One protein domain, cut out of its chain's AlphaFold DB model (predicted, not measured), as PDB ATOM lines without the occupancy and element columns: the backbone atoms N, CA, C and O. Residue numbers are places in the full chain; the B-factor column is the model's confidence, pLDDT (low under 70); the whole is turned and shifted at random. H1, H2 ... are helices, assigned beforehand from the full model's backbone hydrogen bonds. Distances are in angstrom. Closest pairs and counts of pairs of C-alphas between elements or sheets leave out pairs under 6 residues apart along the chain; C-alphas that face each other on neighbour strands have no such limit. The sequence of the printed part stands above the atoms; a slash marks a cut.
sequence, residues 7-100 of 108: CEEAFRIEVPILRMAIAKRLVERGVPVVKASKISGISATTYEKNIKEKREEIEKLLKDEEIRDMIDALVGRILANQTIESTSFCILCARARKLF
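What this domain is: This is residues 7 to 100 of the 108 residues of the protein "Putative transcriptional regulator" of Sulfurisphaera ohwakuensis (UniProt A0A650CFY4). One long, kinked helix, H1, runs through the middle, and five shorter helices wrap round it: H2 and H4 on opposite sides, H3 across from the hairpin of H5 and H6. The 94 printed residues include six named helices, H1 to H6 in chain order, and no named strand: all helix, compact, radius of gyration of the C-alphas 12.1 A, spans 30 by 29 by 24 A.

Where its parts are: H1, residues 7 to 28, 28.9 A, begins at C-alpha 7 (123.415, 137.321, 126.790) and has a kink of 49 degrees near residue 14. H2 is residues 33 to 39, H3 44 to 53, H4 55 to 63, H5 65 to 79, 20.7 A, and H6 86 to 100, 21.2 A, ending at C-alpha 100 (127.460, 147.421, 133.553).

How they stand to each other: H1 is the hub, touching five helices. With residues 17 to 21 alone it touches H4, about perpendicular at 80 degrees; the closest C-alphas, Ala 21 and Ile 58, are 5.6 A apart. The hairpin H5 and H6 has a shallow tilt of 28 degrees, opposite ways, closest C-alphas Ile 67 and Ala 96, 6.4 A. H3 and H5 are apart. Every O i to N i+4 pair is within hydrogen-bond range in H2, H4 and H5; 15 of 18 are in H1, 4 of 6 in H3, 8 of 11 in H6.

The domain as a whole: The farthest C-alphas, Glu 9 and Gly 30, are 32.2 A apart. The printed part has no cut and no long link; no printed residue is under 70 in pLDDT.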
ATOM      1  N   CYS A   7     123.018 138.305 125.786       92.31
ATOM      2  CA  CYS A   7     123.415 137.321 126.790       92.31
ATOM      3  C   CYS A   7     124.891 136.925 126.673       92.31
ATOM      4  O   CYS A   7     125.542 136.758 127.697       92.31
ATOM      5  N   GLU A   8     125.444 136.818 125.463       92.69
ATOM      6  CA  GLU A   8     126.882 136.572 125.281       92.69
ATOM      7  C   GLU A   8     127.734 137.765 125.718       92.69
ATOM      8  O   GLU A   8     128.837 137.580 126.231       92.69
ATOM      9  N   GLU A   9     127.237 138.986 125.524       92.19
ATOM     10  CA  GLU A   9     127.902 140.199 126.000       92.19
ATOM     11  C   GLU A   9     127.922 140.246 127.534       92.19
ATOM     12  O   GLU A   9     128.994 140.347 128.137       92.19
ATOM     13  N   ALA A  10     126.767 140.029 128.172       93.56
ATOM     14  CA  ALA A  10     126.669 139.916 129.625       93.56
ATOM     15  C   ALA A  10     127.518 138.763 130.182       93.56
ATOM     16  O   ALA A  10     128.165 138.917 131.216       93.56
ATOM     17  N   PHE A  11     127.589 137.628 129.479       94.19
ATOM     18  CA  PHE A  11     128.413 136.490 129.886       94.19
ATOM     19  C   PHE A  11     129.912 136.815 129.923       94.19
ATOM     20  O   PHE A  11     130.646 136.248 130.730       94.19
ATOM     21  N   ARG A  12     130.384 137.724 129.064       93.06
ATOM     22  CA  ARG A  12     131.794 138.137 129.031       93.06
ATOM     23  C   ARG A  12     132.132 139.184 130.085       93.06
ATOM     24  O   ARG A  12     133.275 139.224 130.529       93.06
ATOM     25  N   ILE A  13     131.170 140.030 130.447       93.38
ATOM     26  CA  ILE A  13     131.410 141.212 131.279       93.38
ATOM     27  C   ILE A  13     130.900 140.989 132.701       93.38
ATOM     28  O   ILE A  13     131.681 140.957 133.641       93.38
ATOM     29  N   GLU A  14     129.595 140.809 132.860       95.56
ATOM     30  CA  GLU A  14     128.894 140.865 134.144       95.56
ATOM     31  C   GLU A  14     128.866 139.518 134.869       95.56
ATOM     32  O   GLU A  14     129.133 139.447 136.069       95.56
ATOM     33  N   VAL A  15     128.538 138.437 134.155       96.56
ATOM     34  CA  VAL A  15     128.367 137.103 134.755       96.56
ATOM     35  C   VAL A  15     129.604 136.654 135.543       96.56
ATOM     36  O   VAL A  15     129.424 136.126 136.644       96.56
ATOM     37  N   PRO A  16     130.851 136.871 135.075       96.50
ATOM     38  CA  PRO A  16     132.032 136.542 135.863       96.50
ATOM     39  C   PRO A  16     132.080 137.313 137.186       96.50
ATOM     40  O   PRO A  16     132.402 136.725 138.216       96.50
ATOM     41  N   ILE A  17     131.698 138.593 137.188       97.69
ATOM     42  CA  ILE A  17     131.687 139.438 138.390       97.69
ATOM     43  C   ILE A  17     130.595 138.979 139.360       97.69
ATOM     44  O   ILE A  17     130.859 138.857 140.555       97.69
ATOM     45  N   LEU A  18     129.402 138.628 138.865       98.06
ATOM     46  CA  LEU A  18     128.334 138.052 139.691       98.06
ATOM     47  C   LEU A  18     128.785 136.757 140.375       98.06
ATOM     48  O   LEU A  18     128.576 136.586 141.575       98.06
ATOM     49  N   ARG A  19     129.453 135.857 139.643       97.81
ATOM     50  CA  ARG A  19     129.998 134.615 140.216       97.81
ATOM     51  C   ARG A  19     131.047 134.893 141.290       97.81
ATOM     52  O   ARG A  19     131.038 134.246 142.334       97.81
ATOM     53  N   MET A  20     131.916 135.875 141.061       98.06
ATOM     54  CA  MET A  20     132.897 136.321 142.052       98.06
ATOM     55  C   MET A  20     132.226 136.906 143.301       98.06
ATOM     56  O   MET A  20     132.638 136.592 144.417       98.06
ATOM     57  N   ALA A  21     131.171 137.707 143.134       98.12
ATOM     58  CA  ALA A  21     130.411 138.284 144.237       98.12
ATOM     59  C   ALA A  21     129.701 137.203 145.068       98.12
ATOM     60  O   ALA A  21     129.810 137.207 146.293       98.12
ATOM     61  N   ILE A  22     129.053 136.228 144.420       98.25
ATOM     62  CA  ILE A  22     128.428 135.079 145.097       98.25
ATOM     63  C   ILE A  22     129.484 134.273 145.866       98.25
ATOM     64  O   ILE A  22     129.289 133.977 147.046       98.25
ATOM     65  N   ALA A  23     130.632 133.975 145.243       98.25
ATOM     66  CA  ALA A  23     131.727 133.262 145.897       98.25
ATOM     67  C   ALA A  23     132.247 134.027 147.122       98.25
ATOM     68  O   ALA A  23     132.383 133.438 148.194       98.25
ATOM     69  N   LYS A  24     132.460 135.344 147.000       98.00
ATOM     70  CA  LYS A  24     132.876 136.219 148.106       98.00
ATOM     71  C   LYS A  24     131.878 136.162 149.264       98.00
ATOM     72  O   LYS A  24     132.283 135.947 150.400       98.00
ATOM     73  N   ARG A  25     130.576 136.282 148.982       98.06
ATOM     74  CA  ARG A  25     129.516 136.223 150.005       98.06
ATOM     75  C   ARG A  25     129.413 134.854 150.676       98.06
ATOM     76  O   ARG A  25     129.107 134.783 151.861       98.06
ATOM     77  N   LEU A  26     129.672 133.766 149.951       98.38
ATOM     78  CA  LEU A  26     129.767 132.424 150.535       98.38
ATOM     79  C   LEU A  26     130.974 132.309 151.478       98.38
ATOM     80  O   LEU A  26     130.829 131.795 152.586       98.38
ATOM     81  N   VAL A  27     132.142 132.814 151.068       98.00
ATOM     82  CA  VAL A  27     133.364 132.810 151.891       98.00
ATOM     83  C   VAL A  27     133.185 133.643 153.160       98.00
ATOM     84  O   VAL A  27     133.537 133.184 154.242       98.00
ATOM     85  N   GLU A  28     132.564 134.818 153.059       97.50
ATOM     86  CA  GLU A  28     132.223 135.663 154.215       97.50
ATOM     87  C   GLU A  28     131.276 134.969 155.206       97.50
ATOM     88  O   GLU A  28     131.306 135.271 156.395       97.50
ATOM     89  N   ARG A  29     130.471 134.004 154.742       97.56
ATOM     90  CA  ARG A  29     129.626 133.146 155.590       97.56
ATOM     91  C   ARG A  29     130.321 131.850 156.036       97.56
ATOM     92  O   ARG A  29     129.659 130.919 156.486       97.56
ATOM     93  N   GLY A  30     131.645 131.770 155.912       97.69
ATOM     94  CA  GLY A  30     132.459 130.660 156.414       97.69
ATOM     95  C   GLY A  30     132.590 129.464 155.467       97.69
ATOM     96  O   GLY A  30     133.124 128.428 155.863       97.69
ATOM     97  N   VAL A  31     132.132 129.563 154.214       98.19
ATOM     98  CA  VAL A  31     132.322 128.484 153.233       98.19
ATOM     99  C   VAL A  31     133.775 128.479 152.742       98.19
ATOM    100  O   VAL A  31     134.260 129.514 152.287       98.19
ATOM    101  N   PRO A  32     134.479 127.329 152.739       98.25
ATOM    102  CA  PRO A  32     135.836 127.260 152.203       98.25
ATOM    103  C   PRO A  32     135.908 127.725 150.743       98.25
ATOM    104  O   PRO A  32     135.061 127.335 149.934       98.25
ATOM    105  N   VAL A  33     136.953 128.480 150.384       97.81
ATOM    106  CA  VAL A  33     137.130 129.093 149.048       97.81
ATOM    107  C   VAL A  33     136.926 128.092 147.911       97.81
ATOM    108  O   VAL A  33     136.220 128.384 146.947       97.81
ATOM    109  N   VAL A  34     137.483 126.884 148.033       98.06
ATOM    110  CA  VAL A  34     137.348 125.822 147.021       98.06
ATOM    111  C   VAL A  34     135.881 125.443 146.795       98.06
ATOM    112  O   VAL A  34     135.431 125.335 145.653       98.06
ATOM    113  N   LYS A  35     135.111 125.287 147.879       98.06
ATOM    114  CA  LYS A  35     133.685 124.942 147.822       98.06
ATOM    115  C   LYS A  35     132.855 126.120 147.307       98.06
ATOM    116  O   LYS A  35     132.026 125.923 146.423       98.06
ATOM    117  N   ALA A  36     133.110 127.332 147.800       98.31
ATOM    118  CA  ALA A  36     132.422 128.551 147.370       98.31
ATOM    119  C   ALA A  36     132.616 128.830 145.870       98.31
ATOM    120  O   ALA A  36     131.654 129.126 145.157       98.31
ATOM    121  N   SER A  37     133.847 128.659 145.379       97.94
ATOM    122  CA  SER A  37     134.197 128.823 143.965       97.94
ATOM    123  C   SER A  37     133.451 127.816 143.094       97.94
ATOM    124  O   SER A  37     132.789 128.207 142.132       97.94
ATOM    125  N   LYS A  38     133.474 126.532 143.483       97.56
ATOM    126  CA  LYS A  38     132.774 125.458 142.766       97.56
ATOM    127  C   LYS A  38     131.274 125.730 142.657       97.56
ATOM    128  O   LYS A  38     130.724 125.613 141.567       97.56
ATOM    129  N   ILE A  39     130.629 126.113 143.762       96.38
ATOM    130  CA  ILE A  39     129.196 126.449 143.787       96.38
ATOM    131  C   ILE A  39     128.894 127.617 142.843       96.38
ATOM    132  O   ILE A  39     127.929 127.573 142.087       96.38
ATOM    133  N   SER A  40     129.747 128.639 142.852       95.81
ATOM    134  CA  SER A  40     129.562 129.843 142.038       95.81
ATOM    135  C   SER A  40     129.953 129.645 140.568       95.81
ATOM    136  O   SER A  40     129.866 130.581 139.780       95.81
ATOM    137  N   GLY A  41     130.398 128.452 140.165       95.94
ATOM    138  CA  GLY A  41     130.756 128.148 138.780       95.94
ATOM    139  C   GLY A  41     132.086 128.757 138.323       95.94
ATOM    140  O   GLY A  41     132.224 129.103 137.147       95.94
ATOM    141  N   ILE A  42     133.051 128.916 139.231       97.06
ATOM    142  CA  ILE A  42     134.428 129.346 138.936       97.06
ATOM    143  C   ILE A  42     135.446 128.418 139.612       97.06
ATOM    144  O   ILE A  42     135.122 127.669 140.532       97.06
ATOM    145  N   SER A  43     136.702 128.454 139.164       97.88
ATOM    146  CA  SER A  43     137.783 127.737 139.853       97.88
ATOM    147  C   SER A  43     138.282 128.527 141.068       97.88
ATOM    148  O   SER A  43     138.210 129.757 141.076       97.88
ATOM    149  N   ALA A  44     138.845 127.842 142.068       97.50
ATOM    150  CA  ALA A  44     139.490 128.506 143.206       97.50
ATOM    151  C   ALA A  44     140.635 129.429 142.752       97.50
ATOM    152  O   ALA A  44     140.770 130.543 143.242       97.50
ATOM    153  N   THR A  45     141.399 129.017 141.739       97.00
ATOM    154  CA  THR A  45     142.459 129.838 141.140       97.00
ATOM    155  C   THR A  45     141.908 131.114 140.502       97.00
ATOM    156  O   THR A  45     142.508 132.176 140.635       97.00
ATOM    157  N   THR A  46     140.766 131.023 139.813       96.75
ATOM    158  CA  THR A  46     140.070 132.190 139.250       96.75
ATOM    159  C   THR A  46     139.646 133.141 140.361       96.75
ATOM    160  O   THR A  46     139.840 134.344 140.222       96.75
ATOM    161  N   TYR A  47     139.115 132.608 141.465       97.69
ATOM    162  CA  TYR A  47     138.734 133.416 142.617       97.69
ATOM    163  C   TYR A  47     139.935 134.168 143.202       97.69
ATOM    164  O   TYR A  47     139.919 135.393 143.255       97.69
ATOM    165  N   GLU A  48     141.007 133.462 143.563       96.69
ATOM    166  CA  GLU A  48     142.187 134.067 144.198       96.69
ATOM    167  C   GLU A  48     142.851 135.141 143.327       96.69
ATOM    168  O   GLU A  48     143.256 136.194 143.824       96.69
ATOM    169  N   LYS A  49     142.927 134.910 142.010       95.56
ATOM    170  CA  LYS A  49     143.497 135.883 141.070       95.56
ATOM    171  C   LYS A  49     142.614 137.121 140.924       95.56
ATOM    172  O   LYS A  49     143.112 138.241 140.982       95.56
ATOM    173  N   ASN A  50     141.305 136.922 140.777       95.56
ATOM    174  CA  ASN A  50     140.412 137.989 140.338       95.56
ATOM    175  C   ASN A  50     139.727 138.728 141.492       95.56
ATOM    176  O   ASN A  50     139.196 139.807 141.269       95.56
ATOM    177  N   ILE A  51     139.722 138.204 142.723       95.75
ATOM    178  CA  ILE A  51     139.008 138.833 143.851       95.75
ATOM    179  C   ILE A  51     139.555 140.224 144.195       95.75
ATOM    180  O   ILE A  51     138.801 141.101 144.612       95.75
ATOM    181  N   LYS A  52     140.864 140.430 144.003       94.00
ATOM    182  CA  LYS A  52     141.518 141.731 144.188       94.00
ATOM    183  C   LYS A  52     141.389 142.607 142.947       94.00
ATOM    184  O   LYS A  52     141.025 143.767 143.079       94.00
ATOM    185  N   GLU A  53     141.650 142.044 141.766       94.94
ATOM    186  CA  GLU A  53     141.589 142.771 140.490       94.94
ATOM    187  C   GLU A  53     140.182 143.309 140.204       94.94
ATOM    188  O   GLU A  53     140.030 144.436 139.755       94.94
ATOM    189  N   LYS A  54     139.152 142.516 140.516       95.06
ATOM    190  CA  LYS A  54     137.738 142.830 140.282       95.06
ATOM    191  C   LYS A  54     137.032 143.402 141.502       95.06
ATOM    192  O   LYS A  54     135.804 143.367 141.579       95.06
ATOM    193  N   ARG A  55     137.790 143.883 142.497       95.00
ATOM    194  CA  ARG A  55     137.227 144.385 143.757       95.00
ATOM    195  C   ARG A  55     136.207 145.490 143.502       95.00
ATOM    196  O   ARG A  55     135.131 145.438 144.085       95.00
ATOM    197  N   GLU A  56     136.525 146.453 142.643       96.62
ATOM    198  CA  GLU A  56     135.649 147.597 142.382       96.62
ATOM    199  C   GLU A  56     134.334 147.174 141.721       96.62
ATOM    200  O   GLU A  56     133.265 147.587 142.172       96.62
ATOM    201  N   GLU A  57     134.375 146.299 140.709       96.94
ATOM    202  CA  GLU A  57     133.157 145.789 140.072       96.94
ATOM    203  C   GLU A  57     132.317 144.929 141.032       96.94
ATOM    204  O   GLU A  57     131.086 145.003 141.018       96.94
ATOM    205  N   ILE A  58     132.958 144.139 141.900       97.44
ATOM    206  CA  ILE A  58     132.265 143.357 142.933       97.44
ATOM    207  C   ILE A  58     131.620 144.289 143.964       97.44
ATOM    208  O   ILE A  58     130.463 144.101 144.333       97.44
ATOM    209  N   GLU A  59     132.334 145.310 144.434       96.50
ATOM    210  CA  GLU A  59     131.787 146.295 145.366       96.50
ATOM    211  C   GLU A  59     130.648 147.100 144.745       96.50
ATOM    212  O   GLU A  59     129.685 147.412 145.438       96.50
ATOM    213  N   LYS A  60     130.714 147.396 143.443       96.81
ATOM    214  CA  LYS A  60     129.627 148.049 142.712       96.81
ATOM    215  C   LYS A  60     128.329 147.246 142.796       96.81
ATOM    216  O   LYS A  60     127.288 147.829 143.078       96.81
ATOM    217  N   LEU A  61     128.395 145.924 142.607       97.12
ATOM    218  CA  LEU A  61     127.243 145.031 142.784       97.12
ATOM    219  C   LEU A  61     126.717 145.052 144.223       97.12
ATOM    220  O   LEU A  61     125.514 145.094 144.435       97.12
ATOM    221  N   LEU A  62     127.617 145.008 145.209       96.00
ATOM    222  CA  LEU A  62     127.249 144.909 146.626       96.00
ATOM    223  C   LEU A  62     126.778 146.240 147.241       96.00
ATOM    224  O   LEU A  62     126.215 146.228 148.334       96.00
ATOM    225  N   LYS A  63     127.023 147.376 146.575       97.19
ATOM    226  CA  LYS A  63     126.530 148.707 146.970       97.19
ATOM    227  C   LYS A  63     125.107 148.983 146.479       97.19
ATOM    228  O   LYS A  63     124.417 149.777 147.109       97.19
ATOM    229  N   ASP A  64     124.678 148.361 145.382       97.88
ATOM    230  CA  ASP A  64     123.285 148.426 144.932       97.88
ATOM    231  C   ASP A  64     122.430 147.511 145.821       97.88
ATOM    232  O   ASP A  64     122.679 146.309 145.908       97.88
ATOM    233  N   GLU A  65     121.459 148.094 146.523       97.50
ATOM    234  CA  GLU A  65     120.636 147.395 147.514       97.50
ATOM    235  C   GLU A  65     119.826 146.246 146.902       97.50
ATOM    236  O   GLU A  65     119.875 145.132 147.418       97.50
ATOM    237  N   GLU A  66     119.171 146.478 145.758       97.06
ATOM    238  CA  GLU A  66     118.383 145.455 145.054       97.06
ATOM    239  C   GLU A  66     119.273 144.264 144.683       97.06
ATOM    240  O   GLU A  66     118.960 143.112 144.986       97.06
ATOM    241  N   ILE A  67     120.422 144.533 144.060       97.94
ATOM    242  CA  ILE A  67     121.330 143.479 143.601       97.94
ATOM    243  C   ILE A  67     121.984 142.745 144.773       97.94
ATOM    244  O   ILE A  67     122.088 141.514 144.744       97.94
ATOM    245  N   ARG A  68     122.402 143.464 145.819       98.00
ATOM    246  CA  ARG A  68     122.966 142.868 147.034       98.00
ATOM    247  C   ARG A  68     121.970 141.916 147.685       98.00
ATOM    248  O   ARG A  68     122.343 140.784 147.996       98.00
ATOM    249  N   ASP A  69     120.725 142.343 147.854       98.12
ATOM    250  CA  ASP A  69     119.694 141.549 148.516       98.12
ATOM    251  C   ASP A  69     119.349 140.298 147.694       98.12
ATOM    252  O   ASP A  69     119.205 139.207 148.249       98.12
ATOM    253  N   MET A  70     119.330 140.403 146.361       97.88
ATOM    254  CA  MET A  70     119.183 139.246 145.472       97.88
ATOM    255  C   MET A  70     120.350 138.252 145.593       97.88
ATOM    256  O   MET A  70     120.122 137.039 145.649       97.88
ATOM    257  N   ILE A  71     121.597 138.739 145.649       98.12
ATOM    258  CA  ILE A  71     122.781 137.889 145.867       98.12
ATOM    259  C   ILE A  71     122.688 137.206 147.234       98.12
ATOM    260  O   ILE A  71     122.942 136.006 147.343       98.12
ATOM    261  N   ASP A  72     122.317 137.943 148.278       98.00
ATOM    262  CA  ASP A  72     122.227 137.409 149.631       98.00
ATOM    263  C   ASP A  72     121.098 136.401 149.802       98.00
ATOM    264  O   ASP A  72     121.311 135.367 150.438       98.00
ATOM    265  N   ALA A  73     119.945 136.634 149.175       97.25
ATOM    266  CA  ALA A  73     118.867 135.660 149.103       97.25
ATOM    267  C   ALA A  73     119.334 134.380 148.398       97.25
ATOM    268  O   ALA A  73     119.144 133.281 148.921       97.25
ATOM    269  N   LEU A  74     120.009 134.504 147.247       97.12
ATOM    270  CA  LEU A  74     120.549 133.356 146.520       97.12
ATOM    271  C   LEU A  74     121.546 132.565 147.380       97.12
ATOM    272  O   LEU A  74     121.429 131.346 147.492       97.12
ATOM    273  N   VAL A  75     122.485 133.245 148.040       97.69
ATOM    274  CA  VAL A  75     123.464 132.606 148.931       97.69
ATOM    275  C   VAL A  75     122.792 131.954 150.140       97.69
ATOM    276  O   VAL A  75     123.164 130.841 150.508       97.69
ATOM    277  N   GLY A  76     121.784 132.591 150.737       97.56
ATOM    278  CA  GLY A  76     121.002 132.002 151.825       97.56
ATOM    279  C   GLY A  76     120.347 130.683 151.410       97.56
ATOM    280  O   GLY A  76     120.468 129.683 152.117       97.56
ATOM    281  N   ARG A  77     119.742 130.643 150.216       96.56
ATOM    282  CA  ARG A  77     119.146 129.420 149.651       96.56
ATOM    283  C   ARG A  77     120.188 128.333 149.376       96.56
ATOM    284  O   ARG A  77     119.922 127.167 149.666       96.56
ATOM    285  N   ILE A  78     121.376 128.708 148.884       96.25
ATOM    286  CA  ILE A  78     122.511 127.783 148.689       96.25
ATOM    287  C   ILE A  78     122.892 127.131 150.020       96.25
ATOM    288  O   ILE A  78     123.041 125.914 150.094       96.25
ATOM    289  N   LEU A  79     123.063 127.933 151.074       96.50
ATOM    290  CA  LEU A  79     123.491 127.449 152.389       96.50
ATOM    291  C   LEU A  79     122.429 126.586 153.073       96.50
ATOM    292  O   LEU A  79     122.774 125.651 153.791       96.50
ATOM    293  N   ALA A  80     121.154 126.859 152.806       97.00
ATOM    294  CA  ALA A  80     120.033 126.040 153.248       97.00
ATOM    295  C   ALA A  80     119.851 124.745 152.424       97.00
ATOM    296  O   ALA A  80     118.866 124.041 152.633       97.00
ATOM    297  N   ASN A  81     120.761 124.428 151.487       94.12
ATOM    298  CA  ASN A  81     120.667 123.285 150.567       94.12
ATOM    299  C   ASN A  81     119.329 123.215 149.808       94.12
ATOM    300  O   ASN A  81     118.837 122.133 149.487       94.12
ATOM    301  N   GLN A  82     118.725 124.366 149.510       94.75
ATOM    302  CA  GLN A  82     117.515 124.402 148.699       94.75
ATOM    303  C   GLN A  82     117.844 124.143 147.230       94.75
ATOM    304  O   GLN A  82     118.903 124.534 146.733       94.75
ATOM    305  N   THR A  83     116.894 123.556 146.504       92.19
ATOM    306  CA  THR A  83     116.973 123.503 145.044       92.19
ATOM    307  C   THR A  83     116.871 124.921 144.484       92.19
ATOM    308  O   THR A  83     115.940 125.673 144.796       92.19
ATOM    309  N   ILE A  84     117.853 125.292 143.665       91.62
ATOM    310  CA  ILE A  84     117.938 126.598 143.014       91.62
ATOM    311  C   ILE A  84     117.762 126.379 141.524       91.62
ATOM    312  O   ILE A  84     118.584 125.735 140.873       91.62
ATOM    313  N   GLU A  85     116.688 126.939 140.986       92.25
ATOM    314  CA  GLU A  85     116.468 126.954 139.548       92.25
ATOM    315  C   GLU A  85     117.461 127.895 138.865       92.25
ATOM    316  O   GLU A  85     117.773 128.977 139.372       92.25
ATOM    317  N   SER A  86     117.915 127.514 137.672       88.00
ATOM    318  CA  SER A  86     118.810 128.332 136.843       88.00
ATOM    319  C   SER A  86     118.242 129.730 136.564       88.00
ATOM    320  O   SER A  86     118.995 130.703 136.496       88.00
ATOM    321  N   THR A  87     116.914 129.846 136.494       92.25
ATOM    322  CA  THR A  87     116.155 131.098 136.365       92.25
ATOM    323  C   THR A  87     116.484 132.108 137.465       92.25
ATOM    324  O   THR A  87     116.545 133.301 137.180       92.25
ATOM    325  N   SER A  88     116.805 131.663 138.686       93.44
ATOM    326  CA  SER A  88     117.194 132.554 139.792       93.44
ATOM    327  C   SER A  88     118.450 133.361 139.447       93.44
ATOM    328  O   SER A  88     118.521 134.560 139.708       93.44
ATOM    329  N   PHE A  89     119.431 132.723 138.799       94.62
ATOM    330  CA  PHE A  89     120.634 133.410 138.333       94.62
ATOM    331  C   PHE A  89     120.347 134.292 137.109       94.62
ATOM    332  O   PHE A  89     120.911 135.377 136.994       94.62
ATOM    333  N   CYS A  90     119.446 133.872 136.211       95.19
ATOM    334  CA  CYS A  90     119.036 134.685 135.062       95.19
ATOM    335  C   CYS A  90     118.375 136.002 135.483       95.19
ATOM    336  O   CYS A  90     118.681 137.034 134.893       95.19
ATOM    337  N   ILE A  91     117.514 135.978 136.505       95.50
ATOM    338  CA  ILE A  91     116.849 137.180 137.029       95.50
ATOM    339  C   ILE A  91     117.885 138.124 137.651       95.50
ATOM    340  O   ILE A  91     117.890 139.314 137.343       95.50
ATOM    341  N   LEU A  92     118.812 137.593 138.458       96.88
ATOM    342  CA  LEU A  92     119.926 138.371 139.011       96.88
ATOM    343  C   LEU A  92     120.774 139.022 137.910       96.88
ATOM    344  O   LEU A  92     121.038 140.220 137.970       96.88
ATOM    345  N   CYS A  93     121.154 138.254 136.889       96.88
ATOM    346  CA  CYS A  93     121.881 138.755 135.724       96.88
ATOM    347  C   CYS A  93     121.104 139.879 135.024       96.88
ATOM    348  O   CYS A  93     121.604 140.985 134.850       96.88
ATOM    349  N   ALA A  94     119.835 139.645 134.688       96.38
ATOM    350  CA  ALA A  94     119.009 140.639 134.012       96.38
ATOM    351  C   ALA A  94     118.946 141.973 134.770       96.38
ATOM    352  O   ALA A  94     119.087 143.029 134.152       96.38
ATOM    353  N   ARG A  95     118.804 141.926 136.101       96.19
ATOM    354  CA  ARG A  95     118.779 143.123 136.949       96.19
ATOM    355  C   ARG A  95     120.142 143.794 137.067       96.19
ATOM    356  O   ARG A  95     120.210 145.021 137.048       96.19
ATOM    357  N   ALA A  96     121.223 143.023 137.136       96.81
ATOM    358  CA  ALA A  96     122.575 143.555 137.282       96.81
ATOM    359  C   ALA A  96     123.084 144.294 136.031       96.81
ATOM    360  O   ALA A  96     123.915 145.192 136.172       96.81
ATOM    361  N   ARG A  97     122.555 144.008 134.831       95.69
ATOM    362  CA  ARG A  97     122.971 144.648 133.560       95.69
ATOM    363  C   ARG A  97     122.991 146.169 133.591       95.69
ATOM    364  O   ARG A  97     123.895 146.776 133.009       95.69
ATOM    365  N   LYS A  98     122.046 146.784 134.316       94.12
ATOM    366  CA  LYS A  98     121.965 148.244 134.505       94.12
ATOM    367  C   LYS A  98     123.257 148.826 135.094       94.12
ATOM    368  O   LYS A  98     123.633 149.948 134.775       94.12
ATOM    369  N   LEU A  99     123.977 148.043 135.901       95.81
ATOM    370  CA  LEU A  99     125.227 148.449 136.540       95.81
ATOM    371  C   LEU A  99     126.439 148.326 135.612       95.81
ATOM    372  O   LEU A  99     127.479 148.903 135.911       95.81
ATOM    373  N   PHE A 100     126.342 147.624 134.486       94.12
ATOM    374  CA  PHE A 100     127.460 147.421 133.553       94.12
ATOM    375  C   PHE A 100     127.260 148.130 132.212       94.12
ATOM    376  O   PHE A 100     128.008 147.871 131.273       94.12
TER     377      PHE A 100